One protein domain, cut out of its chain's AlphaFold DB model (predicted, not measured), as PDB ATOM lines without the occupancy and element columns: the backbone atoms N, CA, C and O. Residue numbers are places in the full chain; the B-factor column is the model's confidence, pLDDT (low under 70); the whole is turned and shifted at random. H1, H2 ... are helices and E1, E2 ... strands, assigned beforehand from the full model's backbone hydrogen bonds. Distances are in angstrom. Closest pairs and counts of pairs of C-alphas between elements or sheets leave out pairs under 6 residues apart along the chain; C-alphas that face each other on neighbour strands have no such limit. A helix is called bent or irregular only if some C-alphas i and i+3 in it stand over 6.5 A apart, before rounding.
ATOM      1  N   ASP A  37     200.345 195.880 146.299       52.97
ATOM      2  CA  ASP A  37     201.273 195.475 145.243       52.97
ATOM      3  C   ASP A  37     202.663 195.979 145.635       52.97
ATOM      4  O   ASP A  37     202.860 197.165 145.927       52.97
ATOM      5  N   ASP A  38     203.632 195.066 145.656       54.38
ATOM      6  CA  ASP A  38     205.004 195.375 146.039       54.38
ATOM      7  C   ASP A  38     205.653 196.396 145.097       54.38
ATOM      8  O   ASP A  38     206.706 196.939 145.431       54.38
ATOM      9  N   THR A  39     205.054 196.684 143.932       59.22
ATOM     10  CA  THR A  39     205.597 197.621 142.943       59.22
ATOM     11  C   THR A  39     204.526 198.471 142.252       59.22
ATOM     12  O   THR A  39     203.723 197.966 141.470       59.22
ATOM     13  N   VAL A  40     204.564 199.795 142.432       66.56
ATOM     14  CA  VAL A  40     203.756 200.711 141.605       66.56
ATOM     15  C   VAL A  40     204.448 200.930 140.255       66.56
ATOM     16  O   VAL A  40     205.577 201.418 140.246       66.56
ATOM     17  N   PRO A  41     203.838 200.614 139.100       59.66
ATOM     18  CA  PRO A  41     204.409 201.006 137.820       59.66
ATOM     19  C   PRO A  41     204.296 202.520 137.634       59.66
ATOM     20  O   PRO A  41     203.203 203.091 137.642       59.66
ATOM     21  N   LEU A  42     205.443 203.162 137.432       56.22
ATOM     22  CA  LEU A  42     205.538 204.543 136.982       56.22
ATOM     23  C   LEU A  42     205.125 204.564 135.517       56.22
ATOM     24  O   LEU A  42     205.919 204.262 134.626       56.22
ATOM     25  N   THR A  43     203.847 204.866 135.307       53.47
ATOM     26  CA  THR A  43     203.264 205.163 134.001       53.47
ATOM     27  C   THR A  43     203.125 206.678 133.853       53.47
ATOM     28  O   THR A  43     202.973 207.401 134.837       53.47
ATOM     29  N   SER A  44     203.073 207.176 132.619       47.91
ATOM     30  CA  SER A  44     202.768 208.583 132.325       47.91
ATOM     31  C   SER A  44     201.277 208.916 132.501       47.91
ATOM     32  O   SER A  44     200.814 209.958 132.048       47.91
ATOM     33  N   HIS A  45     200.506 208.003 133.101       58.09
ATOM     34  CA  HIS A  45     199.049 208.007 133.161       58.09
ATOM     35  C   HIS A  45     198.552 207.689 134.581       58.09
ATOM     36  O   HIS A  45     197.766 206.764 134.797       58.09
ATOM     37  N   SER A  46     198.948 208.514 135.558       71.56
ATOM     38  CA  SER A  46     198.124 208.650 136.763       71.56
ATOM     39  C   SER A  46     196.855 209.437 136.422       71.56
ATOM     40  O   SER A  46     196.899 210.466 135.747       71.56
ATOM     41  N   VAL A  47     195.700 208.920 136.837       78.38
ATOM     42  CA  VAL A  47     194.401 209.564 136.647       78.38
ATOM     43  C   VAL A  47     193.999 210.197 137.967       78.38
ATOM     44  O   VAL A  47     193.832 209.500 138.965       78.38
ATOM     45  N   ILE A  48     193.815 211.517 137.958       80.44
ATOM     46  CA  ILE A  48     193.254 212.259 139.085       80.44
ATOM     47  C   ILE A  48     191.774 212.521 138.792       80.44
ATOM     48  O   ILE A  48     191.434 213.214 137.832       80.44
ATOM     49  N   LEU A  49     190.886 211.962 139.615       76.25
ATOM     50  CA  LEU A  49     189.478 212.349 139.666       76.25
ATOM     51  C   LEU A  49     189.339 213.484 140.679       76.25
ATOM     52  O   LEU A  49     189.546 213.273 141.872       76.25
ATOM     53  N   ASN A  50     188.990 214.677 140.208       74.44
ATOM     54  CA  ASN A  50     188.719 215.813 141.086       74.44
ATOM     55  C   ASN A  50     187.309 215.724 141.693       74.44
ATOM     56  O   ASN A  50     186.411 215.107 141.117       74.44
ATOM     57  N   ASP A  51     187.137 216.356 142.856       67.19
ATOM     58  CA  ASP A  51     185.859 216.586 143.542       67.19
ATOM     59  C   ASP A  51     184.985 215.342 143.758       67.19
ATOM     60  O   ASP A  51     183.750 215.408 143.713       67.19
ATOM     61  N   VAL A  52     185.599 214.190 144.030       75.38
ATOM     62  CA  VAL A  52     184.851 212.963 144.310       75.38
ATOM     63  C   VAL A  52     184.218 213.055 145.703       75.38
ATOM     64  O   VAL A  52     184.945 213.273 146.673       75.38
ATOM     65  N   PRO A  53     182.886 212.903 145.840       74.69
ATOM     66  CA  PRO A  53     182.243 212.864 147.144       74.69
ATOM     67  C   PRO A  53     182.528 211.517 147.817       74.69
ATOM     68  O   PRO A  53     182.189 210.471 147.267       74.69
ATOM     69  N   VAL A  54     183.129 211.551 149.004       77.06
ATOM     70  CA  VAL A  54     183.410 210.369 149.831       77.06
ATOM     71  C   VAL A  54     182.958 210.654 151.257       77.06
ATOM     72  O   VAL A  54     183.357 211.659 151.844       77.06
ATOM     73  N   SER A  55     182.124 209.783 151.821       76.94
ATOM     74  CA  SER A  55     181.653 209.893 153.201       76.94
ATOM     75  C   SER A  55     182.300 208.852 154.105       76.94
ATOM     76  O   SER A  55     182.246 207.656 153.822       76.94
ATOM     77  N   ASP A  56     182.819 209.305 155.246       73.50
ATOM     78  CA  ASP A  56     183.280 208.428 156.329       73.50
ATOM     79  C   ASP A  56     182.139 207.951 157.250       73.50
ATOM     80  O   ASP A  56     182.346 207.191 158.191       73.50
ATOM     81  N   GLY A  57     180.906 208.381 156.971       67.25
ATOM     82  CA  GLY A  57     179.722 208.103 157.777       67.25
ATOM     83  C   GLY A  57     179.411 209.135 158.858       67.25
ATOM     84  O   GLY A  57     178.300 209.086 159.378       67.25
ATOM     85  N   LYS A  58     180.314 210.082 159.141       65.38
ATOM     86  CA  LYS A  58     180.053 211.267 159.976       65.38
ATOM     87  C   LYS A  58     179.951 212.535 159.125       65.38
ATOM     88  O   LYS A  58     179.077 213.361 159.362       65.38
ATOM     89  N   GLN A  59     180.809 212.661 158.117       65.06
ATOM     90  CA  GLN A  59     180.877 213.791 157.192       65.06
ATOM     91  C   GLN A  59     180.993 213.285 155.741       65.06
ATOM     92  O   GLN A  59     181.195 212.094 155.492       65.06
ATOM     93  N   THR A  60     180.843 214.187 154.769       71.94
ATOM     94  CA  THR A  60     181.158 213.938 153.354       71.94
ATOM     95  C   THR A  60     182.207 214.940 152.896       71.94
ATOM     96  O   THR A  60     182.010 216.146 153.026       71.94
ATOM     97  N   TYR A  61     183.302 214.435 152.339       75.81
ATOM     98  CA  TYR A  61     184.437 215.200 151.834       75.81
ATOM     99  C   TYR A  61     184.441 215.201 150.301       75.81
ATOM    100  O   TYR A  61     183.959 214.255 149.676       75.81
ATOM    101  N   ARG A  62     185.007 216.242 149.677       70.25
ATOM    102  CA  ARG A  62     185.268 216.288 148.226       70.25
ATOM    103  C   ARG A  62     186.761 216.135 147.987       70.25
ATOM    104  O   ARG A  62     187.517 217.081 148.191       70.25
ATOM    105  N   VAL A  63     187.174 214.940 147.583       79.94
ATOM    106  CA  VAL A  63     188.586 214.546 147.504       79.94
ATOM    107  C   VAL A  63     189.082 214.416 146.068       79.94
ATOM    108  O   VAL A  63     188.324 214.082 145.155       79.94
ATOM    109  N   ARG A  64     190.385 214.655 145.881       79.44
ATOM    110  CA  ARG A  64     191.107 214.333 144.645       79.44
ATOM    111  C   ARG A  64     191.606 212.890 144.734       79.44
ATOM    112  O   ARG A  64     192.554 212.618 145.463       79.44
ATOM    113  N   LEU A  65     190.965 211.963 144.022       84.50
ATOM    114  CA  LEU A  65     191.380 210.555 143.990       84.50
ATOM    115  C   LEU A  65     192.423 210.335 142.898       84.50
ATOM    116  O   LEU A  65     192.121 210.553 141.726       84.50
ATOM    117  N   GLN A  66     193.609 209.849 143.260       86.50
ATOM    118  CA  GLN A  66     194.624 209.412 142.302       86.50
ATOM    119  C   GLN A  66     194.596 207.884 142.160       86.50
ATOM    120  O   GLN A  66     194.641 207.159 143.156       86.50
ATOM    121  N   TYR A  67     194.544 207.392 140.922       87.38
ATOM    122  CA  TYR A  67     194.678 205.969 140.608       87.38
ATOM    123  C   TYR A  67     195.474 205.737 139.316       87.38
ATOM    124  O   TYR A  67     195.554 206.618 138.459       87.38
ATOM    125  N   ILE A  68     196.055 204.546 139.158       81.56
ATOM    126  CA  ILE A  68     196.758 204.109 137.941       81.56
ATOM    127  C   ILE A  68     196.135 202.786 137.460       81.56
ATOM    128  O   ILE A  68     196.249 201.779 138.164       81.56
ATOM    129  N   PRO A  69     195.479 202.744 136.286       76.38
ATOM    130  CA  PRO A  69     195.067 201.492 135.656       76.38
ATOM    131  C   PRO A  69     196.286 200.802 135.021       76.38
ATOM    132  O   PRO A  69     197.048 201.437 134.291       76.38
ATOM    133  N   LEU A  70     196.487 199.509 135.289       72.44
ATOM    134  CA  LEU A  70     197.677 198.787 134.836       72.44
ATOM    135  C   LEU A  70     197.484 198.226 133.421       72.44
ATOM    136  O   LEU A  70     196.681 197.313 133.207       72.44
ATOM    137  N   SER A  71     198.243 198.765 132.462       62.72
ATOM    138  CA  SER A  71     198.132 198.441 131.034       62.72
ATOM    139  C   SER A  71     198.209 196.933 130.762       62.72
ATOM    140  O   SER A  71     199.064 196.231 131.300       62.72
ATOM    141  N   GLY A  72     197.298 196.423 129.927       64.25
ATOM    142  CA  GLY A  72     197.225 194.998 129.582       64.25
ATOM    143  C   GLY A  72     196.692 194.074 130.688       64.25
ATOM    144  O   GLY A  72     196.796 192.859 130.550       64.25
ATOM    145  N   SER A  73     196.117 194.608 131.772       70.62
ATOM    146  CA  SER A  73     195.538 193.814 132.864       70.62
ATOM    147  C   SER A  73     194.240 194.423 133.407       70.62
ATOM    148  O   SER A  73     193.886 195.552 133.078       70.62
ATOM    149  N   ASN A  74     193.542 193.694 134.282       79.25
ATOM    150  CA  ASN A  74     192.394 194.204 135.037       79.25
ATOM    151  C   ASN A  74     192.780 194.835 136.393       79.25
ATOM    152  O   ASN A  74     191.908 195.071 137.227       79.25
ATOM    153  N   LYS A  75     194.069 195.074 136.653       79.31
ATOM    154  CA  LYS A  75     194.561 195.602 137.931       79.31
ATOM    155  C   LYS A  75     194.575 197.134 137.943       79.31
ATOM    156  O   LYS A  75     194.888 197.765 136.935       79.31
ATOM    157  N   VAL A  76     194.273 197.739 139.091       81.69
ATOM    158  CA  VAL A  76     194.259 199.199 139.285       81.69
ATOM    159  C   VAL A  76     194.867 199.546 140.641       81.69
ATOM    160  O   VAL A  76     194.390 199.067 141.665       81.69
ATOM    161  N   VAL A  77     195.888 200.402 140.663       83.69
ATOM    162  CA  VAL A  77     196.500 200.903 141.905       83.69
ATOM    163  C   VAL A  77     195.764 202.161 142.363       83.69
ATOM    164  O   VAL A  77     195.634 203.102 141.579       83.69
ATOM    165  N   VAL A  78     195.301 202.202 143.614       86.56
ATOM    166  CA  VAL A  78     194.611 203.359 144.220       86.56
ATOM    167  C   VAL A  78     195.444 203.904 145.375       86.56
ATOM    168  O   VAL A  78     195.837 203.160 146.268       86.56
ATOM    169  N   PHE A  79     195.738 205.203 145.350       88.31
ATOM    170  CA  PHE A  79     196.640 205.843 146.310       88.31
ATOM    171  C   PHE A  79     195.926 206.208 147.627       88.31
ATOM    172  O   PHE A  79     194.707 206.377 147.620       88.31
ATOM    173  N   PRO A  80     196.664 206.386 148.745       89.12
ATOM    174  CA  PRO A  80     196.131 206.990 149.967       89.12
ATOM    175  C   PRO A  80     195.444 208.335 149.705       89.12
ATOM    176  O   PRO A  80     195.879 209.107 148.846       89.12
ATOM    177  N   VAL A  81     194.380 208.615 150.461       88.88
ATOM    178  CA  VAL A  81     193.515 209.786 150.265       88.88
ATOM    179  C   VAL A  81     193.359 210.502 151.595       88.88
ATOM    180  O   VAL A  81     192.616 210.046 152.461       88.88
ATOM    181  N   TRP A  82     194.043 211.629 151.758       88.81
ATOM    182  CA  TRP A  82     193.970 212.421 152.982       88.81
ATOM    183  C   TRP A  82     192.923 213.530 152.902       88.81
ATOM    184  O   TRP A  82     192.665 214.094 151.838       88.81
ATOM    185  N   VAL A  83     192.358 213.875 154.056       85.94
ATOM    186  CA  VAL A  83     191.547 215.080 154.265       85.94
ATOM    187  C   VAL A  83     192.029 215.832 155.497       85.94
ATOM    188  O   VAL A  83     192.498 215.222 156.459       85.94
ATOM    189  N   ILE A  84     191.894 217.156 155.473       83.94
ATOM    190  CA  ILE A  84     192.096 218.011 156.645       83.94
ATOM    191  C   ILE A  84     190.777 218.039 157.422       83.94
ATOM    192  O   ILE A  84     189.763 218.469 156.871       83.94
ATOM    193  N   THR A  85     190.776 217.584 158.676       77.75
ATOM    194  CA  THR A  85     189.568 217.580 159.526       77.75
ATOM    195  C   THR A  85     189.560 218.692 160.567       77.75
ATOM    196  O   THR A  85     188.496 219.191 160.913       77.75
ATOM    197  N   GLU A  86     190.733 219.100 161.053       81.38
ATOM    198  CA  GLU A  86     190.895 220.188 162.022       81.38
ATOM    199  C   GLU A  86     192.110 221.042 161.645       81.38
ATOM    200  O   GLU A  86     193.148 220.514 161.232       81.38
ATOM    201  N   VAL A  87     192.001 222.356 161.851       83.81
ATOM    202  CA  VAL A  87     193.130 223.292 161.853       83.81
ATOM    203  C   VAL A  87     193.061 224.162 163.108       83.81
ATOM    204  O   VAL A  87     191.989 224.611 163.515       83.81
ATOM    205  N   GLN A  88     194.208 224.381 163.742       84.56
ATOM    206  CA  GLN A  88     194.356 225.275 164.886       84.56
ATOM    207  C   GLN A  88     195.603 226.147 164.725       84.56
ATOM    208  O   GLN A  88     196.592 225.719 164.131       84.56
ATOM    209  N   VAL A  89     195.580 227.344 165.304       85.94
ATOM    210  CA  VAL A  89     196.691 228.302 165.341       85.94
ATOM    211  C   VAL A  89     197.193 228.496 166.781       85.94
ATOM    212  O   VAL A  89     196.395 228.460 167.720       85.94
ATOM    213  N   ASP A  90     198.510 228.659 166.963       84.44
ATOM    214  CA  ASP A  90     199.127 229.046 168.249       84.44
ATOM    215  C   ASP A  90     198.668 230.457 168.648       84.44
ATOM    216  O   ASP A  90     198.894 231.421 167.916       84.44
ATOM    217  N   ASP A  91     198.052 230.583 169.825       76.25
ATOM    218  CA  ASP A  91     197.491 231.843 170.337       76.25
ATOM    219  C   ASP A  91     198.533 232.820 170.912       76.25
ATOM    220  O   ASP A  91     198.193 233.871 171.466       76.25
ATOM    221  N   GLY A  92     199.819 232.474 170.829       69.12
ATOM    222  CA  GLY A  92     200.907 233.277 171.374       69.12
ATOM    223  C   GLY A  92     201.167 233.034 172.865       69.12
ATOM    224  O   GLY A  92     202.186 233.486 173.389       69.12
ATOM    225  N   LYS A  93     200.310 232.281 173.559       72.19
ATOM    226  CA  LYS A  93     200.394 231.984 175.000       72.19
ATOM    227  C   LYS A  93     200.564 230.486 175.286       72.19
ATOM    228  O   LYS A  93     200.636 230.097 176.448       72.19
ATOM    229  N   GLY A  94     200.686 229.664 174.240       68.44
ATOM    230  CA  GLY A  94     200.805 228.204 174.330       68.44
ATOM    231  C   GLY A  94     199.461 227.474 174.246       68.44
ATOM    232  O   GLY A  94     199.432 226.244 174.328       68.44
ATOM    233  N   GLY A  95     198.362 228.211 174.069       78.75
ATOM    234  CA  GLY A  95     197.059 227.677 173.711       78.75
ATOM    235  C   GLY A  95     196.910 227.506 172.198       78.75
ATOM    236  O   GLY A  95     197.740 227.943 171.401       78.75
ATOM    237  N   TRP A  96     195.830 226.834 171.808       85.62
ATOM    238  CA  TRP A  96     195.505 226.544 170.416       85.62
ATOM    239  C   TRP A  96     194.061 226.939 170.152       85.62
ATOM    240  O   TRP A  96     193.160 226.443 170.828       85.62
ATOM    241  N   GLN A  97     193.846 227.816 169.175       82.31
ATOM    242  CA  GLN A  97     192.514 228.265 168.773       82.31
ATOM    243  C   GLN A  97     192.161 227.666 167.406       82.31
ATOM    244  O   GLN A  97     193.056 227.557 166.567       82.31
ATOM    245  N   PRO A  98     190.910 227.230 167.161       80.75
ATOM    246  CA  PRO A  98     190.470 226.840 165.823       80.75
ATOM    247  C   PRO A  98     190.692 227.987 164.834       80.75
ATOM    248  O   PRO A  98     190.402 229.127 165.176       80.75
ATOM    249  N   LEU A  99     191.193 227.682 163.634       75.31
ATOM    250  CA  LEU A  99     191.387 228.677 162.574       75.31
ATOM    251  C   LEU A  99     190.247 228.571 161.551       75.31
ATOM    252  O   LEU A  99     190.029 227.512 160.958       75.31
ATOM    253  N   GLY A 100     189.513 229.661 161.349       64.88
ATOM    254  CA  GLY A 100     188.450 229.757 160.350       64.88
ATOM    255  C   GLY A 100     188.983 229.725 158.911       64.88
ATOM    256  O   GLY A 100     190.117 230.104 158.636       64.88
ATOM    257  N   VAL A 101     188.152 229.292 157.958       62.88
ATOM    258  CA  VAL A 101     188.549 229.166 156.538       62.88
ATOM    259  C   VAL A 101     188.933 230.523 155.925       62.88
ATOM    260  O   VAL A 101     189.932 230.620 155.216       62.88
ATOM    261  N   GLU A 102     188.178 231.571 156.250       64.06
ATOM    262  CA  GLU A 102     188.416 232.953 155.803       64.06
ATOM    263  C   GLU A 102     189.329 233.746 156.761       64.06
ATOM    264  O   GLU A 102     189.587 234.929 156.535       64.06
ATOM    265  N   GLU A 103     189.820 233.133 157.844       69.88
ATOM    266  CA  GLU A 103     190.705 233.820 158.784       69.88
ATOM    267  C   GLU A 103     192.114 233.972 158.198       69.88
ATOM    268  O   GLU A 103     192.657 233.085 157.526       69.88
ATOM    269  N   LYS A 104     192.704 235.143 158.450       72.81
ATOM    270  CA  LYS A 104     194.046 235.499 157.984       72.81
ATOM    271  C   LYS A 104     195.079 234.624 158.680       72.81
ATOM    272  O   LYS A 104     194.996 234.403 159.890       72.81
ATOM    273  N   LEU A 105     196.092 234.182 157.938       71.94
ATOM    274  CA  LEU A 105     197.266 233.590 158.564       71.94
ATOM    275  C   LEU A 105     197.902 234.615 159.521       71.94
ATOM    276  O   LEU A 105     198.031 235.791 159.164       71.94
ATOM    277  N   PRO A 106     198.329 234.201 160.725       67.69
ATOM    278  CA  PRO A 106     198.999 235.096 161.659       67.69
ATOM    279  C   PRO A 106     200.286 235.657 161.037       67.69
ATOM    280  O   PRO A 106     201.204 234.913 160.684       67.69
ATOM    281  N   ALA A 107     200.373 236.983 160.937       60.53
ATOM    282  CA  ALA A 107     201.595 237.658 160.522       60.53
ATOM    283  C   ALA A 107     202.718 237.424 161.551       60.53
ATOM    284  O   ALA A 107     202.479 237.385 162.761       60.53
ATOM    285  N   ALA A 108     203.963 237.298 161.084       58.12
ATOM    286  CA  ALA A 108     205.115 237.098 161.963       58.12
ATOM    287  C   ALA A 108     205.436 238.377 162.764       58.12
ATOM    288  O   ALA A 108     206.104 239.291 162.273       58.12
ATOM    289  N   ALA A 109     204.957 238.431 164.008       53.12
ATOM    290  CA  ALA A 109     205.218 239.516 164.944       53.12
ATOM    291  C   ALA A 109     206.555 239.292 165.682       53.12
ATOM    292  O   ALA A 109     206.665 238.446 166.572       53.12
ATOM    293  N   GLY A 110     207.580 240.068 165.314       60.25
ATOM    294  CA  GLY A 110     208.922 239.985 165.904       60.25
ATOM    295  C   GLY A 110     209.722 238.765 165.428       60.25
ATOM    296  O   GLY A 110     209.710 238.429 164.244       60.25
ATOM    297  N   GLU A 111     210.441 238.116 166.348       55.44
ATOM    298  CA  GLU A 111     211.231 236.897 166.083       55.44
ATOM    299  C   GLU A 111     210.397 235.602 166.124       55.44
ATOM    300  O   GLU A 111     210.878 234.533 165.742       55.44
ATOM    301  N   ARG A 112     209.144 235.661 166.594       63.66
ATOM    302  CA  ARG A 112     208.325 234.464 166.807       63.66
ATOM    303  C   ARG A 112     207.751 233.940 165.490       63.66
ATOM    304  O   ARG A 112     207.005 234.632 164.801       63.66
ATOM    305  N   ARG A 113     208.043 232.675 165.184       71.38
ATOM    306  CA  ARG A 113     207.427 231.939 164.070       71.38
ATOM    307  C   ARG A 113     206.034 231.449 164.484       71.38
ATOM    308  O   ARG A 113     205.944 230.727 165.480       71.38
ATOM    309  N   PRO A 114     204.959 231.824 163.769       78.12
ATOM    310  CA  PRO A 114     203.634 231.289 164.050       78.12
ATOM    311  C   PRO A 114     203.570 229.796 163.712       78.12
ATOM    312  O   PRO A 114     204.242 229.324 162.790       78.12
ATOM    313  N   LYS A 115     202.756 229.054 164.468       85.94
ATOM    314  CA  LYS A 115     202.581 227.607 164.304       85.94
ATOM    315  C   LYS A 115     201.130 227.279 163.990       85.94
ATOM    316  O   LYS A 115     200.221 227.802 164.634       85.94
ATOM    317  N   LEU A 116     200.937 226.376 163.040       86.75
ATOM    318  CA  LEU A 116     199.662 225.734 162.758       86.75
ATOM    319  C   LEU A 116     199.704 224.293 163.253       86.75
ATOM    320  O   LEU A 116     200.737 223.634 163.187       86.75
ATOM    321  N   ARG A 117     198.571 223.785 163.718       88.12
ATOM    322  CA  ARG A 117     198.345 222.366 163.976       88.12
ATOM    323  C   ARG A 117     197.268 221.900 163.016       88.12
ATOM    324  O   ARG A 117     196.185 222.477 162.997       88.12
ATOM    325  N   VAL A 118     197.558 220.855 162.255       88.19
ATOM    326  CA  VAL A 118     196.639 220.279 161.272       88.19
ATOM    327  C   VAL A 118     196.387 218.821 161.640       88.19
ATOM    328  O   VAL A 118     197.322 218.109 162.005       88.19
ATOM    329  N   VAL A 119     195.133 218.379 161.556       87.44
ATOM    330  CA  VAL A 119     194.774 216.960 161.664       87.44
ATOM    331  C   VAL A 119     194.467 216.417 160.273       87.44
ATOM    332  O   VAL A 119     193.567 216.911 159.590       87.44
ATOM    333  N   LEU A 120     195.248 215.418 159.861       88.19
ATOM    334  CA  LEU A 120     195.153 214.725 158.579       88.19
ATOM    335  C   LEU A 120     194.563 213.334 158.791       88.19
ATOM    336  O   LEU A 120     195.150 212.521 159.499       88.19
ATOM    337  N   LYS A 121     193.442 213.028 158.136       87.69
ATOM    338  CA  LYS A 121     192.771 211.725 158.232       87.69
ATOM    339  C   LYS A 121     192.866 210.972 156.906       87.69
ATOM    340  O   LYS A 121     192.519 211.537 155.869       87.69
ATOM    341  N   ASN A 122     193.305 209.711 156.916       89.62
ATOM    342  CA  ASN A 122     193.318 208.863 155.719       89.62
ATOM    343  C   ASN A 122     191.937 208.224 155.501       89.62
ATOM    344  O   ASN A 122     191.475 207.422 156.313       89.62
ATOM    345  N   LEU A 123     191.270 208.545 154.393       87.38
ATOM    346  CA  LEU A 123     189.982 207.952 154.023       87.38
ATOM    347  C   LEU A 123     190.113 206.504 153.530       87.38
ATOM    348  O   LEU A 123     189.168 205.736 153.680       87.38
ATOM    349  N   MET A 124     191.273 206.101 153.000       86.81
ATOM    350  CA  MET A 124     191.504 204.708 152.584       86.81
ATOM    351  C   MET A 124     191.626 203.744 153.773       86.81
ATOM    352  O   MET A 124     191.390 202.554 153.605       86.81
ATOM    353  N   ALA A 125     191.935 204.246 154.975       85.19
ATOM    354  CA  ALA A 125     191.986 203.446 156.201       85.19
ATOM    355  C   ALA A 125     190.603 203.193 156.836       85.19
ATOM    356  O   ALA A 125     190.504 202.459 157.813       85.19
ATOM    357  N   GLN A 126     189.534 203.800 156.310       83.19
ATOM    358  CA  GLN A 126     188.188 203.733 156.881       83.19
ATOM    359  C   GLN A 126     187.262 202.945 155.962       83.19
ATOM    360  O   GLN A 126     186.954 203.406 154.865       83.19
ATOM    361  N   SER A 127     186.765 201.798 156.427       81.31
ATOM    362  CA  SER A 127     185.985 200.830 155.631       81.31
ATOM    363  C   SER A 127     184.927 201.471 154.721       81.31
ATOM    364  O   SER A 127     184.973 201.311 153.503       81.31
ATOM    365  N   LYS A 128     184.024 202.285 155.283       81.50
ATOM    366  CA  LYS A 128     182.931 202.933 154.533       81.50
ATOM    367  C   LYS A 128     183.417 203.903 153.447       81.50
ATOM    368  O   LYS A 128     182.795 203.992 152.388       81.50
ATOM    369  N   ALA A 129     184.497 204.638 153.706       83.81
ATOM    370  CA  ALA A 129     185.063 205.588 152.753       83.81
ATOM    371  C   ALA A 129     185.896 204.866 151.679       83.81
ATOM    372  O   ALA A 129     185.766 205.169 150.494       83.81
ATOM    373  N   GLN A 130     186.678 203.862 152.082       88.06
ATOM    374  CA  GLN A 130     187.455 202.986 151.208       88.06
ATOM    375  C   GLN A 130     186.551 202.258 150.201       88.06
ATOM    376  O   GLN A 130     186.843 202.284 149.008       88.06
ATOM    377  N   ASP A 131     185.416 201.697 150.637       86.06
ATOM    378  CA  ASP A 131     184.447 201.038 149.748       86.06
ATOM    379  C   ASP A 131     183.873 202.008 148.699       86.06
ATOM    380  O   ASP A 131     183.793 201.668 147.516       86.06
ATOM    381  N   GLN A 132     183.538 203.245 149.092       86.06
ATOM    382  CA  GLN A 132     183.069 204.281 148.158       86.06
ATOM    383  C   GLN A 132     184.151 204.697 147.153       86.06
ATOM    384  O   GLN A 132     183.851 204.885 145.973       86.06
ATOM    385  N   ILE A 133     185.406 204.820 147.597       87.81
ATOM    386  CA  ILE A 133     186.554 205.136 146.736       87.81
ATOM    387  C   ILE A 133     186.792 204.005 145.726       87.81
ATOM    388  O   ILE A 133     186.868 204.261 144.522       87.81
ATOM    389  N   ILE A 134     186.856 202.760 146.203       88.75
ATOM    390  CA  ILE A 134     187.045 201.548 145.395       88.75
ATOM    391  C   ILE A 134     185.955 201.433 144.329       88.75
ATOM    392  O   ILE A 134     186.261 201.271 143.146       88.75
ATOM    393  N   GLU A 135     184.690 201.563 144.723       87.56
ATOM    394  CA  GLU A 135     183.558 201.443 143.807       87.56
ATOM    395  C   GLU A 135     183.536 202.582 142.777       87.56
ATOM    396  O   GLU A 135     183.336 202.350 141.583       87.56
ATOM    397  N   ARG A 136     183.853 203.815 143.189       87.19
ATOM    398  CA  ARG A 136     183.957 204.945 142.258       87.19
ATOM    399  C   ARG A 136     185.072 204.749 141.228       87.19
ATOM    400  O   ARG A 136     184.866 205.060 140.052       87.19
ATOM    401  N   VAL A 137     186.227 204.225 141.644       87.31
ATOM    402  CA  VAL A 137     187.338 203.899 140.738       87.31
ATOM    403  C   VAL A 137     186.935 202.783 139.773       87.31
ATOM    404  O   VAL A 137     187.147 202.941 138.571       87.31
ATOM    405  N   ARG A 138     186.285 201.708 140.246       88.38
ATOM    406  CA  ARG A 138     185.762 200.632 139.379       88.38
ATOM    407  C   ARG A 138     184.815 201.163 138.307       88.38
ATOM    408  O   ARG A 138     184.995 200.842 137.137       88.38
ATOM    409  N   GLN A 139     183.860 202.019 138.673       85.88
ATOM    410  CA  GLN A 139     182.901 202.599 137.725       85.88
ATOM    411  C   GLN A 139     183.575 203.444 136.639       85.88
ATOM    412  O   GLN A 139     183.263 203.296 135.455       85.88
ATOM    413  N   GLU A 140     184.516 204.319 137.008       85.94
ATOM    414  CA  GLU A 140     185.254 205.120 136.023       85.94
ATOM    415  C   GLU A 140     186.173 204.249 135.154       85.94
ATOM    416  O   GLU A 140     186.270 204.477 133.945       85.94
ATOM    417  N   VAL A 141     186.780 203.201 135.720       84.94
ATOM    418  CA  VAL A 141     187.628 202.263 134.976       84.94
ATOM    419  C   VAL A 141     186.817 201.413 133.990       84.94
ATOM    420  O   VAL A 141     187.185 201.333 132.816       84.94
ATOM    421  N   ALA A 142     185.669 200.872 134.399       85.19
ATOM    422  CA  ALA A 142     184.756 200.142 133.521       85.19
ATOM    423  C   ALA A 142     184.213 201.032 132.392       85.19
ATOM    424  O   ALA A 142     184.182 200.635 131.224       85.19
ATOM    425  N   LYS A 143     183.851 202.282 132.706       83.44
ATOM    426  CA  LYS A 143     183.361 203.256 131.723       83.44
ATOM    427  C   LYS A 143     184.423 203.618 130.681       83.44
ATOM    428  O   LYS A 143     184.121 203.582 129.482       83.44
ATOM    429  N   LYS A 144     185.633 203.970 131.138       80.75
ATOM    430  CA  LYS A 144     186.716 204.559 130.330       80.75
ATOM    431  C   LYS A 144     187.614 203.524 129.645       80.75
ATOM    432  O   LYS A 144     187.983 203.734 128.496       80.75
ATOM    433  N   TYR A 145     187.932 202.420 130.322       78.12
ATOM    434  CA  TYR A 145     188.872 201.391 129.848       78.12
ATOM    435  C   TYR A 145     188.202 200.046 129.516       78.12
ATOM    436  O   TYR A 145     188.886 199.131 129.072       78.12
ATOM    437  N   LYS A 146     186.875 199.919 129.692       79.12
ATOM    438  CA  LYS A 146     186.086 198.695 129.417       79.12
ATOM    439  C   LYS A 146     186.487 197.465 130.246       79.12
ATOM    440  O   LYS A 146     186.200 196.339 129.858       79.12
ATOM    441  N   ILE A 147     187.093 197.685 131.413       79.44
ATOM    442  CA  ILE A 147     187.447 196.640 132.381       79.44
ATOM    443  C   ILE A 147     186.311 196.535 133.408       79.44
ATOM    444  O   ILE A 147     186.203 197.393 134.282       79.44
ATOM    445  N   SER A 148     185.456 195.516 133.297       75.38
ATOM    446  CA  SER A 148     184.349 195.262 134.239       75.38
ATOM    447  C   SER A 148     184.836 194.795 135.612       75.38
ATOM    448  O   SER A 148     184.375 195.288 136.637       75.38
ATOM    449  N   ASP A 149     185.809 193.884 135.630       81.56
ATOM    450  CA  ASP A 149     186.231 193.151 136.828       81.56
ATOM    451  C   ASP A 149     187.570 193.677 137.360       81.56
ATOM    452  O   ASP A 149     188.584 192.975 137.379       81.56
ATOM    453  N   ALA A 150     187.590 194.961 137.730       82.12
ATOM    454  CA  ALA A 150     188.805 195.644 138.161       82.12
ATOM    455  C   ALA A 150     189.252 195.230 139.581       82.12
ATOM    456  O   ALA A 150     188.564 195.474 140.582       82.12
ATOM    457  N   VAL A 151     190.449 194.641 139.662       83.50
ATOM    458  CA  VAL A 151     191.137 194.263 140.904       83.50
ATOM    459  C   VAL A 151     191.877 195.482 141.445       83.50
ATOM    460  O   VAL A 151     192.814 195.970 140.812       83.50
ATOM    461  N   ILE A 152     191.461 195.972 142.613       83.25
ATOM    462  CA  ILE A 152     192.119 197.107 143.268       83.25
ATOM    463  C   ILE A 152     193.334 196.632 144.063       83.25
ATOM    464  O   ILE A 152     193.281 195.614 144.752       83.25
ATOM    465  N   LEU A 153     194.412 197.402 143.956       80.50
ATOM    466  CA  LEU A 153     195.683 197.226 144.640       80.50
ATOM    467  C   LEU A 153     196.019 198.504 145.407       80.50
ATOM    468  O   LEU A 153     195.776 199.610 144.920       80.50
ATOM    469  N   GLU A 154     196.630 198.352 146.574       75.69
ATOM    470  CA  GLU A 154     197.149 199.473 147.358       75.69
ATOM    471  C   GLU A 154     198.675 199.576 147.171       75.69
ATOM    472  O   GLU A 154     199.345 198.546 147.055       75.69
ATOM    473  N   PRO A 155     199.250 200.786 147.076       79.88
ATOM    474  CA  PRO A 155     200.675 200.965 146.845       79.88
ATOM    475  C   PRO A 155     201.498 200.832 148.130       79.88
ATOM    476  O   PRO A 155     201.122 201.335 149.190       79.88
ATOM    477  N   ARG A 156     202.700 200.263 148.020       78.69
ATOM    478  CA  ARG A 156     203.668 200.221 149.123       78.69
ATOM    479  C   ARG A 156     204.325 201.596 149.355       78.69
ATOM    480  O   ARG A 156     205.218 202.010 148.614       78.69
ATOM    481  N   VAL A 157     203.893 202.293 150.408       81.88
ATOM    482  CA  VAL A 157     204.391 203.618 150.841       81.88
ATOM    483  C   VAL A 157     205.303 203.482 152.067       81.88
ATOM    484  O   VAL A 157     204.990 202.739 152.997       81.88
ATOM    485  N   ASN A 158     206.424 204.210 152.110       81.94
ATOM    486  CA  ASN A 158     207.284 204.262 153.294       81.94
ATOM    487  C   ASN A 158     206.780 205.325 154.278       81.94
ATOM    488  O   ASN A 158     207.106 206.506 154.145       81.94
ATOM    489  N   ALA A 159     206.035 204.882 155.292       78.38
ATOM    490  CA  ALA A 159     205.508 205.738 156.355       78.38
ATOM    491  C   ALA A 159     206.580 206.636 157.006       78.38
ATOM    492  O   ALA A 159     206.326 207.808 157.254       78.38
ATOM    493  N   ASN A 160     207.803 206.127 157.203       79.25
ATOM    494  CA  ASN A 160     208.885 206.851 157.884       79.25
ATOM    495  C   ASN A 160     209.502 207.986 157.043       79.25
ATOM    496  O   ASN A 160     210.358 208.713 157.542       79.25
ATOM    497  N   GLY A 161     209.133 208.109 155.763       81.12
ATOM    498  CA  GLY A 161     209.573 209.193 154.881       81.12
ATOM    499  C   GLY A 161     208.465 210.172 154.485       81.12
ATOM    500  O   GLY A 161     208.737 211.093 153.707       81.12
ATOM    501  N   LEU A 162     207.233 209.967 154.972       87.38
ATOM    502  CA  LEU A 162     206.119 210.877 154.723       87.38
ATOM    503  C   LEU A 162     206.404 212.244 155.349       87.38
ATOM    504  O   LEU A 162     206.843 212.354 156.493       87.38
ATOM    505  N   ARG A 163     206.161 213.293 154.571       91.06
ATOM    506  CA  ARG A 163     206.389 214.692 154.922       91.06
ATOM    507  C   ARG A 163     205.244 215.545 154.392       91.06
ATOM    508  O   ARG A 163     204.609 215.203 153.396       91.06
ATOM    509  N   VAL A 164     205.005 216.668 155.051       90.12
ATOM    510  CA  VAL A 164     203.986 217.649 154.685       90.12
ATOM    511  C   VAL A 164     204.599 219.035 154.550       90.12
ATOM    512  O   VAL A 164     205.517 219.394 155.291       90.12
ATOM    513  N   GLN A 165     204.084 219.820 153.609       89.06
ATOM    514  CA  GLN A 165     204.480 221.207 153.397       89.06
ATOM    515  C   GLN A 165     203.266 222.075 153.053       89.06
ATOM    516  O   GLN A 165     202.320 221.619 152.408       89.06
ATOM    517  N   LEU A 166     203.298 223.337 153.484       86.31
ATOM    518  CA  LEU A 166     202.284 224.341 153.169       86.31
ATOM    519  C   LEU A 166     202.782 225.278 152.067       86.31
ATOM    520  O   LEU A 166     203.926 225.746 152.094       86.31
ATOM    521  N   ARG A 167     201.914 225.550 151.090       83.31
ATOM    522  CA  ARG A 167     202.223 226.336 149.888       83.31
ATOM    523  C   ARG A 167     201.076 227.286 149.552       83.31
ATOM    524  O   ARG A 167     199.927 226.995 149.871       83.31
ATOM    525  N   VAL A 168     201.380 228.403 148.897       77.19
ATOM    526  CA  VAL A 168     200.395 229.385 148.418       77.19
ATOM    527  C   VAL A 168     200.602 229.597 146.912       77.19
ATOM    528  O   VAL A 168     201.666 230.078 146.511       77.19
ATOM    529  N   PRO A 169     199.636 229.215 146.057       67.31
ATOM    530  CA  PRO A 169     199.712 229.440 144.618       67.31
ATOM    531  C   PRO A 169     199.347 230.892 144.272       67.31
ATOM    532  O   PRO A 169     198.325 231.400 144.728       67.31
ATOM    533  N   ARG A 170     200.149 231.552 143.425       61.41
ATOM    534  CA  ARG A 170     199.859 232.893 142.877       61.41
ATOM    535  C   ARG A 170     199.414 232.813 141.419       61.41
ATOM    536  O   ARG A 170     199.962 232.051 140.627       61.41
ATOM    537  N   ALA A 171     198.465 233.662 141.032       44.47
ATOM    538  CA  ALA A 171     198.074 233.812 139.636       44.47
ATOM    539  C   ALA A 171     199.162 234.565 138.841       44.47
ATOM    540  O   ALA A 171     199.444 235.726 139.113       44.47
ATOM    541  N   GLY A 172     199.751 233.910 137.835       43.06
ATOM    542  CA  GLY A 172     200.687 234.526 136.879       43.06
ATOM    543  C   GLY A 172     202.176 234.256 137.128       43.06
ATOM    544  O   GLY A 172     202.963 234.345 136.188       43.06
ATOM    545  N   GLU A 173     202.567 233.846 138.337       41.75
ATOM    546  CA  GLU A 173     203.934 233.401 138.644       41.75
ATOM    547  C   GLU A 173     204.098 231.888 138.400       41.75
ATOM    548  O   GLU A 173     203.171 231.104 138.583       41.75
ATOM    549  N   LYS A 174     205.295 231.447 137.985       40.00
ATOM    550  CA  LYS A 174     205.602 230.019 137.727       40.00
ATOM    551  C   LYS A 174     206.013 229.223 138.976       40.00
ATOM    552  O   LYS A 174     206.426 228.071 138.844       40.00
ATOM    553  N   ILE A 175     205.987 229.839 140.158       51.25
ATOM    554  CA  ILE A 175     206.555 229.290 141.395       51.25
ATOM    555  C   ILE A 175     205.544 229.504 142.528       51.25
ATOM    556  O   ILE A 175     205.375 230.631 142.987       51.25
ATOM    557  N   ASP A 176     204.890 228.440 143.006       60.16
ATOM    558  CA  ASP A 176     204.054 228.548 144.211       60.16
ATOM    559  C   ASP A 176     204.946 228.756 145.435       60.16
ATOM    560  O   ASP A 176     205.919 228.016 145.646       60.16
ATOM    561  N   TRP A 177     204.590 229.727 146.269       67.44
ATOM    562  CA  TRP A 177     205.378 230.105 147.431       67.44
ATOM    563  C   TRP A 177     205.248 229.043 148.522       67.44
ATOM    564  O   TRP A 177     204.178 228.828 149.089       67.44
ATOM    565  N   VAL A 178     206.353 228.370 148.830       77.62
ATOM    566  CA  VAL A 178     206.469 227.473 149.985       77.62
ATOM    567  C   VAL A 178     206.532 228.320 151.259       77.62
ATOM    568  O   VAL A 178     207.453 229.122 151.407       77.62
ATOM    569  N   ILE A 179     205.581 228.137 152.179       80.19
ATOM    570  CA  ILE A 179     205.465 228.930 153.421       80.19
ATOM    571  C   ILE A 179     205.818 228.144 154.695       80.19
ATOM    572  O   ILE A 179     205.727 228.688 155.795       80.19
ATOM    573  N   SER A 180     206.245 226.885 154.568       84.25
ATOM    574  CA  SER A 180     206.772 226.068 155.669       84.25
ATOM    575  C   SER A 180     207.952 225.193 155.217       84.25
ATOM    576  O   SER A 180     208.010 224.806 154.044       84.25
ATOM    577  N   PRO A 181     208.843 224.765 156.130       82.88
ATOM    578  CA  PRO A 181     209.716 223.625 155.871       82.88
ATOM    579  C   PRO A 181     208.890 222.345 155.644       82.88
ATOM    580  O   PRO A 181     207.691 222.296 155.939       82.88
ATOM    581  N   GLU A 182     209.541 221.300 155.130       86.38
ATOM    582  CA  GLU A 182     208.976 219.947 155.112       86.38
ATOM    583  C   GLU A 182     208.958 219.383 156.542       86.38
ATOM    584  O   GLU A 182     210.009 219.217 157.165       86.38
ATOM    585  N   VAL A 183     207.773 219.076 157.066       89.69
ATOM    586  CA  VAL A 183     207.584 218.508 158.412       89.69
ATOM    587  C   VAL A 183     207.303 217.009 158.286       89.69
ATOM    588  O   VAL A 183     206.474 216.641 157.455       89.69
ATOM    589  N   PRO A 184     207.962 216.119 159.051       88.31
ATOM    590  CA  PRO A 184     207.669 214.688 159.001       88.31
ATOM    591  C   PRO A 184     206.251 214.393 159.504       88.31
ATOM    592  O   PRO A 184     205.809 214.966 160.499       88.31
ATOM    593  N   LEU A 185     205.568 213.472 158.826       87.12
ATOM    594  CA  LEU A 185     204.325 212.866 159.299       87.12
ATOM    595  C   LEU A 185     204.642 211.579 160.067       87.12
ATOM    596  O   LEU A 185     205.623 210.889 159.777       87.12
ATOM    597  N   SER A 186     203.810 211.254 161.051       85.56
ATOM    598  CA  SER A 186     203.924 210.003 161.793       85.56
ATOM    599  C   SER A 186     203.287 208.836 161.026       85.56
ATOM    600  O   SER A 186     202.569 209.015 160.040       85.56
ATOM    601  N   ARG A 187     203.528 207.598 161.480       82.69
ATOM    602  CA  ARG A 187     202.946 206.404 160.847       82.69
ATOM    603  C   ARG A 187     201.411 206.401 160.887       82.69
ATOM    604  O   ARG A 187     200.799 205.892 159.947       82.69
ATOM    605  N   THR A 188     200.800 207.027 161.896       84.88
ATOM    606  CA  THR A 188     199.338 207.082 162.040       84.88
ATOM    607  C   THR A 188     198.670 207.880 160.914       84.88
ATOM    608  O   THR A 188     197.478 207.718 160.671       84.88
ATOM    609  N   ALA A 189     199.437 208.650 160.128       84.19
ATOM    610  CA  ALA A 189     198.957 209.319 158.919       84.19
ATOM    611  C   ALA A 189     198.403 208.343 157.869       84.19
ATOM    612  O   ALA A 189     197.606 208.751 157.027       84.19
ATOM    613  N   LEU A 190     198.810 207.069 157.882       85.00
ATOM    614  CA  LEU A 190     198.251 206.026 157.012       85.00
ATOM    615  C   LEU A 190     197.131 205.214 157.682       85.00
ATOM    616  O   LEU A 190     196.459 204.452 156.990       85.00
ATOM    617  N   GLU A 191     196.913 205.386 158.984       84.94
ATOM    618  CA  GLU A 191     196.009 204.592 159.824       84.94
ATOM    619  C   GLU A 191     194.668 205.332 160.048       84.94
ATOM    620  O   GLU A 191     194.476 206.460 159.585       84.94
ATOM    621  N   GLU A 192     193.694 204.691 160.706       80.94
ATOM    622  CA  GLU A 192     192.328 205.234 160.849       80.94
ATOM    623  C   GLU A 192     192.261 206.492 161.738       80.94
ATOM    624  O   GLU A 192     191.465 207.399 161.471       80.94
ATOM    625  N   GLU A 193     193.117 206.573 162.763       78.00
ATOM    626  CA  GLU A 193     193.183 207.712 163.692       78.00
ATOM    627  C   GLU A 193     193.679 209.005 163.019       78.00
ATOM    628  O   GLU A 193     193.339 210.103 163.465       78.00
ATOM    629  N   GLY A 194     194.434 208.886 161.920       82.56
ATOM    630  CA  GLY A 194     195.100 210.007 161.266       82.56
ATOM    631  C   GLY A 194     196.319 210.522 162.039       82.56
ATOM    632  O   GLY A 194     196.749 209.940 163.033       82.56
ATOM    633  N   ASP A 195     196.897 211.632 161.580       87.44
ATOM    634  CA  ASP A 195     198.062 212.270 162.202       87.44
ATOM    635  C   ASP A 195     197.788 213.731 162.564       87.44
ATOM    636  O   ASP A 195     197.050 214.439 161.871       87.44
ATOM    637  N   ARG A 196     198.399 214.194 163.657       89.00
ATOM    638  CA  ARG A 196     198.247 215.556 164.184       89.00
ATOM    639  C   ARG A 196     199.597 216.260 164.151       89.00
ATOM    640  O   ARG A 196     200.364 216.234 165.113       89.00
ATOM    641  N   VAL A 197     199.858 216.926 163.034       89.62
ATOM    642  CA  VAL A 197     201.133 217.582 162.742       89.62
ATOM    643  C   VAL A 197     201.131 219.041 163.205       89.62
ATOM    644  O   VAL A 197     200.131 219.747 163.064       89.62
ATOM    645  N   VAL A 198     202.256 219.506 163.755       89.12
ATOM    646  CA  VAL A 198     202.505 220.928 164.047       89.12
ATOM    647  C   VAL A 198     203.508 221.466 163.033       89.12
ATOM    648  O   VAL A 198     204.624 220.965 162.937       89.12
ATOM    649  N   ILE A 199     203.102 222.488 162.285       88.88
ATOM    650  CA  ILE A 199     203.854 223.098 161.190       88.88
ATOM    651  C   ILE A 199     204.209 224.533 161.584       88.88
ATOM    652  O   ILE A 199     203.328 225.357 161.830       88.88
ATOM    653  N   GLU A 200     205.504 224.840 161.650       86.62
ATOM    654  CA  GLU A 200     205.989 226.211 161.841       86.62
ATOM    655  C   GLU A 200     206.056 226.934 160.496       86.62
ATOM    656  O   GLU A 200     206.533 226.369 159.512       86.62
ATOM    657  N   LEU A 201     205.599 228.185 160.441       83.50
ATOM    658  CA  LEU A 201     205.598 228.966 159.204       83.50
ATOM    659  C   LEU A 201     206.877 229.805 159.051       83.50
ATOM    660  O   LEU A 201     207.440 230.323 160.021       83.50
ATOM    661  N   GLU A 202     207.326 229.984 157.808       77.75
ATOM    662  CA  GLU A 202     208.506 230.786 157.475       77.75
ATOM    663  C   GLU A 202     208.190 232.289 157.546       77.75
ATOM    664  O   GLU A 202     207.752 232.918 156.582       77.75
ATOM    665  N   GLY A 203     208.444 232.884 158.715       64.69
ATOM    666  CA  GLY A 203     208.099 234.278 159.018       64.69
ATOM    667  C   GLY A 203     208.737 235.348 158.119       64.69
ATOM    668  O   GLY A 203     208.238 236.467 158.068       64.69
ATOM    669  N   GLU A 204     209.816 235.056 157.390       66.25
ATOM    670  CA  GLU A 204     210.360 235.976 156.375       66.25
ATOM    671  C   GLU A 204     209.526 235.974 155.092       66.25
ATOM    672  O   GLU A 204     209.171 237.044 154.600       66.25
ATOM    673  N   ARG A 205     209.116 234.796 154.605       69.00
ATOM    674  CA  ARG A 205     208.240 234.682 153.430       69.00
ATOM    675  C   ARG A 205     206.847 235.229 153.711       69.00
ATOM    676  O   ARG A 205     206.351 236.023 152.923       69.00
ATOM    677  N   LEU A 206     206.273 234.924 154.878       67.19
ATOM    678  CA  LEU A 206     205.013 235.540 155.314       67.19
ATOM    679  C   LEU A 206     205.097 237.073 155.398       67.19
ATOM    680  O   LEU A 206     204.122 237.745 155.081       67.19
ATOM    681  N   ARG A 207     206.246 237.645 155.792       67.69
ATOM    682  CA  ARG A 207     206.442 239.107 155.808       67.69
ATOM    683  C   ARG A 207     206.571 239.697 154.405       67.69
ATOM    684  O   ARG A 207     206.008 240.758 154.163       67.69
ATOM    685  N   ALA A 208     207.220 239.002 153.472       64.44
ATOM    686  CA  ALA A 208     207.234 239.393 152.060       64.44
ATOM    687  C   ALA A 208     205.841 239.305 151.393       64.44
ATOM    688  O   ALA A 208     205.583 240.022 150.431       64.44
ATOM    689  N   MET A 209     204.932 238.484 151.931       63.19
ATOM    690  CA  MET A 209     203.527 238.374 151.508       63.19
ATOM    691  C   MET A 209     202.553 239.236 152.339       63.19
ATOM    692  O   MET A 209     201.345 239.191 152.112       63.19
ATOM    693  N   ALA A 210     203.031 240.024 153.311       54.75
ATOM    694  CA  ALA A 210     202.164 240.706 154.280       54.75
ATOM    695  C   ALA A 210     201.242 241.780 153.666       54.75
ATOM    696  O   ALA A 210     200.261 242.168 154.294       54.75
ATOM    697  N   SER A 211     201.528 242.237 152.444       54.19
ATOM    698  CA  SER A 211     200.667 243.140 151.670       54.19
ATOM    699  C   SER A 211     199.464 242.455 151.003       54.19
ATOM    700  O   SER A 211     198.627 243.156 150.446       54.19
ATOM    701  N   GLU A 212     199.380 241.119 151.017       57.25
ATOM    702  CA  GLU A 212     198.377 240.339 150.262       57.25
ATOM    703  C   GLU A 212     197.322 239.638 151.133       57.25
ATOM    704  O   GLU A 212     196.468 238.933 150.608       57.25
ATOM    705  N   GLU A 213     197.362 239.827 152.455       65.75
ATOM    706  CA  GLU A 213     196.348 239.325 153.400       65.75
ATOM    707  C   GLU A 213     196.019 237.813 153.308       65.75
ATOM    708  O   GLU A 213     194.872 237.418 153.507       65.75
ATOM    709  N   VAL A 214     197.022 236.962 153.049       69.12
ATOM    710  CA  VAL A 214     196.865 235.504 152.848       69.12
ATOM    711  C   VAL A 214     195.982 234.844 153.925       69.12
ATOM    712  O   VAL A 214     196.330 234.837 155.112       69.12
ATOM    713  N   ARG A 215     194.860 234.240 153.516       74.56
ATOM    714  CA  ARG A 215     193.939 233.495 154.395       74.56
ATOM    715  C   ARG A 215     194.240 232.005 154.370       74.56
ATOM    716  O   ARG A 215     194.914 231.501 153.471       74.56
ATOM    717  N   TRP A 216     193.680 231.263 155.322       73.56
ATOM    718  CA  TRP A 216     193.802 229.804 155.336       73.56
ATOM    719  C   TRP A 216     193.220 229.134 154.074       73.56
ATOM    720  O   TRP A 216     193.819 228.192 153.556       73.56
ATOM    721  N   ALA A 217     192.126 229.662 153.511       65.50
ATOM    722  CA  ALA A 217     191.553 229.222 152.230       65.50
ATOM    723  C   ALA A 217     192.530 229.286 151.037       65.50
ATOM    724  O   ALA A 217     192.406 228.506 150.087       65.50
ATOM    725  N   ASP A 218     193.508 230.192 151.081       71.94
ATOM    726  CA  ASP A 218     194.479 230.405 150.006       71.94
ATOM    727  C   ASP A 218     195.648 229.390 150.088       71.94
ATOM    728  O   ASP A 218     196.364 229.170 149.110       71.94
ATOM    729  N   VAL A 219     195.799 228.688 151.220       77.06
ATOM    730  CA  VAL A 219     196.852 227.685 151.453       77.06
ATOM    731  C   VAL A 219     196.506 226.332 150.819       77.06
ATOM    732  O   VAL A 219     195.359 225.878 150.796       77.06
ATOM    733  N   ARG A 220     197.525 225.645 150.304       81.56
ATOM    734  CA  ARG A 220     197.492 224.246 149.861       81.56
ATOM    735  C   ARG A 220     198.442 223.430 150.726       81.56
ATOM    736  O   ARG A 220     199.547 223.878 151.031       81.56
ATOM    737  N   LEU A 221     198.012 222.233 151.110       86.19
ATOM    738  CA  LEU A 221     198.829 221.287 151.866       86.19
ATOM    739  C   LEU A 221     199.277 220.162 150.927       86.19
ATOM    740  O   LEU A 221     198.450 219.414 150.408       86.19
ATOM    741  N   GLU A 222     200.581 220.058 150.688       87.62
ATOM    742  CA  GLU A 222     201.194 219.041 149.827       87.62
ATOM    743  C   GLU A 222     201.755 217.911 150.702       87.62
ATOM    744  O   GLU A 222     202.519 218.167 151.637       87.62
ATOM    745  N   VAL A 223     201.361 216.664 150.419       88.12
ATOM    746  CA  VAL A 223     201.930 215.467 151.059       88.12
ATOM    747  C   VAL A 223     202.946 214.839 150.110       88.12
ATOM    748  O   VAL A 223     202.668 214.605 148.930       88.12
ATOM    749  N   LEU A 224     204.134 214.577 150.643       85.94
ATOM    750  CA  LEU A 224     205.319 214.104 149.936       85.94
ATOM    751  C   LEU A 224     205.833 212.840 150.623       85.94
ATOM    752  O   LEU A 224     205.844 212.765 151.850       85.94
ATOM    753  N   GLY A 225     206.344 211.863 149.879       83.56
ATOM    754  CA  GLY A 225     207.010 210.731 150.525       83.56
ATOM    755  C   GLY A 225     207.410 209.584 149.604       83.56
ATOM    756  O   GLY A 225     207.036 209.572 148.432       83.56
ATOM    757  N   PRO A 226     208.199 208.616 150.107       80.81
ATOM    758  CA  PRO A 226     208.750 207.561 149.279       80.81
ATOM    759  C   PRO A 226     207.695 206.502 148.945       80.81
ATOM    760  O   PRO A 226     207.128 205.854 149.827       80.81
ATOM    761  N   LEU A 227     207.491 206.298 147.649       78.12
ATOM    762  CA  LEU A 227     206.676 205.255 147.041       78.12
ATOM    763  C   LEU A 227     207.600 204.169 146.475       78.12
ATOM    764  O   LEU A 227     208.600 204.503 145.833       78.12
ATOM    765  N   HIS A 228     207.298 202.886 146.694       73.62
ATOM    766  CA  HIS A 228     208.077 201.797 146.099       73.62
ATOM    767  C   HIS A 228     207.567 201.504 144.684       73.62
ATOM    768  O   HIS A 228     206.453 201.007 144.495       73.62
ATOM    769  N   ALA A 229     208.366 201.859 143.679       69.56
ATOM    770  CA  ALA A 229     207.891 201.955 142.303       69.56
ATOM    771  C   ALA A 229     208.858 201.327 141.283       69.56
ATOM    772  O   ALA A 229     210.063 201.265 141.529       69.56
ATOM    773  N   ARG A 230     208.328 200.865 140.142       67.94
ATOM    774  CA  ARG A 230     209.052 200.241 139.014       67.94
ATOM    775  C   ARG A 230     208.863 201.043 137.721       67.94
ATOM    776  O   ARG A 230     207.790 201.592 137.493       67.94
ATOM    777  N   LEU A 231     209.864 201.066 136.846       59.69
ATOM    778  CA  LEU A 231     209.770 201.682 135.512       59.69
ATOM    779  C   LEU A 231     209.216 200.691 134.479       59.69
ATOM    780  O   LEU A 231     209.681 199.555 134.406       59.69
ATOM    781  N   GLU A 232     208.262 201.115 133.647       60.47
ATOM    782  CA  GLU A 232     207.777 200.294 132.529       60.47
ATOM    783  C   GLU A 232     208.671 200.408 131.284       60.47
ATOM    784  O   GLU A 232     209.131 201.491 130.917       60.47
TER     785      GLU A 232
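This is residues 37 to 232 of the 994 residues of the protein "Right-handed parallel beta-helix repeat-containing protein" of Thermogemmata fonticola (UniProt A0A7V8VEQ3). The model is elongated, with two lobes set end to end: in one, the long helix H1 covers one face of the twisted sheet E2 E3 E4 E8; in the other, the strongly twisted sheet E6 E5 E7 E10 stands near the small sheet E1 E11 E9 at its strand E9. The long, bent strand E11 runs from E9 back toward the first lobe, where it pairs with E1. The printed part has 196 residues, with three named helices and eleven named strands in the order E1 E2 E3 E4 E5 E6 E7 H1 E8 E9 H2 E10 H3 E11; the class is mixed, helices and strands. The sheets E2 E3 E4 E8 and E1 E11 E9 are mixed, and E6 E5 E7 E10 is all antiparallel. The whole is compact, with a radius of gyration of the C-alphas of 18.8 A and spans of 59 by 38 by 29 A.

Find C-alpha 40 at (203.756, 200.711, 141.605), where E1, residues 40 to 42, begins. Next come E2, residues 47 to 55, 20.9 A long, and E3, residues 60 to 69, 25.7 A; E2 bends by 71 degrees at residue 51 and E3 by 53 degrees at residue 63. After E4, residues 75 to 78, look for E5, residues 82 to 90, 23.2 A, which bends by 59 degrees at residue 85. E6 is residues 96 to 98, and E7, residues 115 to 122, is 22.6 A long. H1, residues 127 to 145, starts at C-alpha 127, (185.985, 200.830, 155.631), and is 26.0 A long. Then follow E8, residues 151 to 153, E9, residues 163 to 168, 17.1 A, H2, residues 187 to 190, E10, residues 195 to 200, 16.0 A, and H3, residues 203 to 208. E11, residues 220 to 231, is 29.4 A long, bends by 73 degrees at residue 228 and ends at C-alpha 231, (209.770, 201.682, 135.512).

Start with E2, E3 and E4, a meander, each strand the antiparallel neighbour of the one before; E2 and E3 are a hairpin, with N 49 and O 65 at 2.8 A. N 68 of E3 and O 77 of E4 are at 2.9 A, and N 76 of E4 and O 151 of the parallel E8 at 2.9 A. H1 is on this sheet, making two layers, a helix on one face of a sheet; its closest C-alphas to E2 are Ala 129 and Ser 55, 5.5 A. Val 63 of E3 and Val 83 of E5 are the closest C-alphas of those strands, 7.4 A. In the next sheet N 97 of E6 and O 89 of E5 are at 3.0 A, N 88 of E5 and O 117 of E7 at 2.8 A, and N 118 of E7 and O 197 of E10 at 2.9 A. H2 is on this sheet over none of its strands, at a height over the sheet of 4.5 A, only just above the sheet's level. E9 and E10 are near each other, with 7 pairs of C-alphas within 10 A. E11 pairs antiparallel with E9, N 222 and O 165 at 2.9 A, and parallel with E1, N 230 and O 40 at 2.8 A. H3 is not on any of the three sheets. Every O i to N i+4 pair is within hydrogen-bond range in H1 and H3; H2 is too short for one.

The two C-alphas farthest apart are those of Gly 110 and Ser 148, 60.1 A. The printed part has no cut. The long links are E6 to E7, E9 to H2 and H3 to E11. The mean pLDDT of the printed part is 76.4, and 54 residues are under 70, among them 37 to 45, 106 to 112, 169 to 177 and 203 to 214.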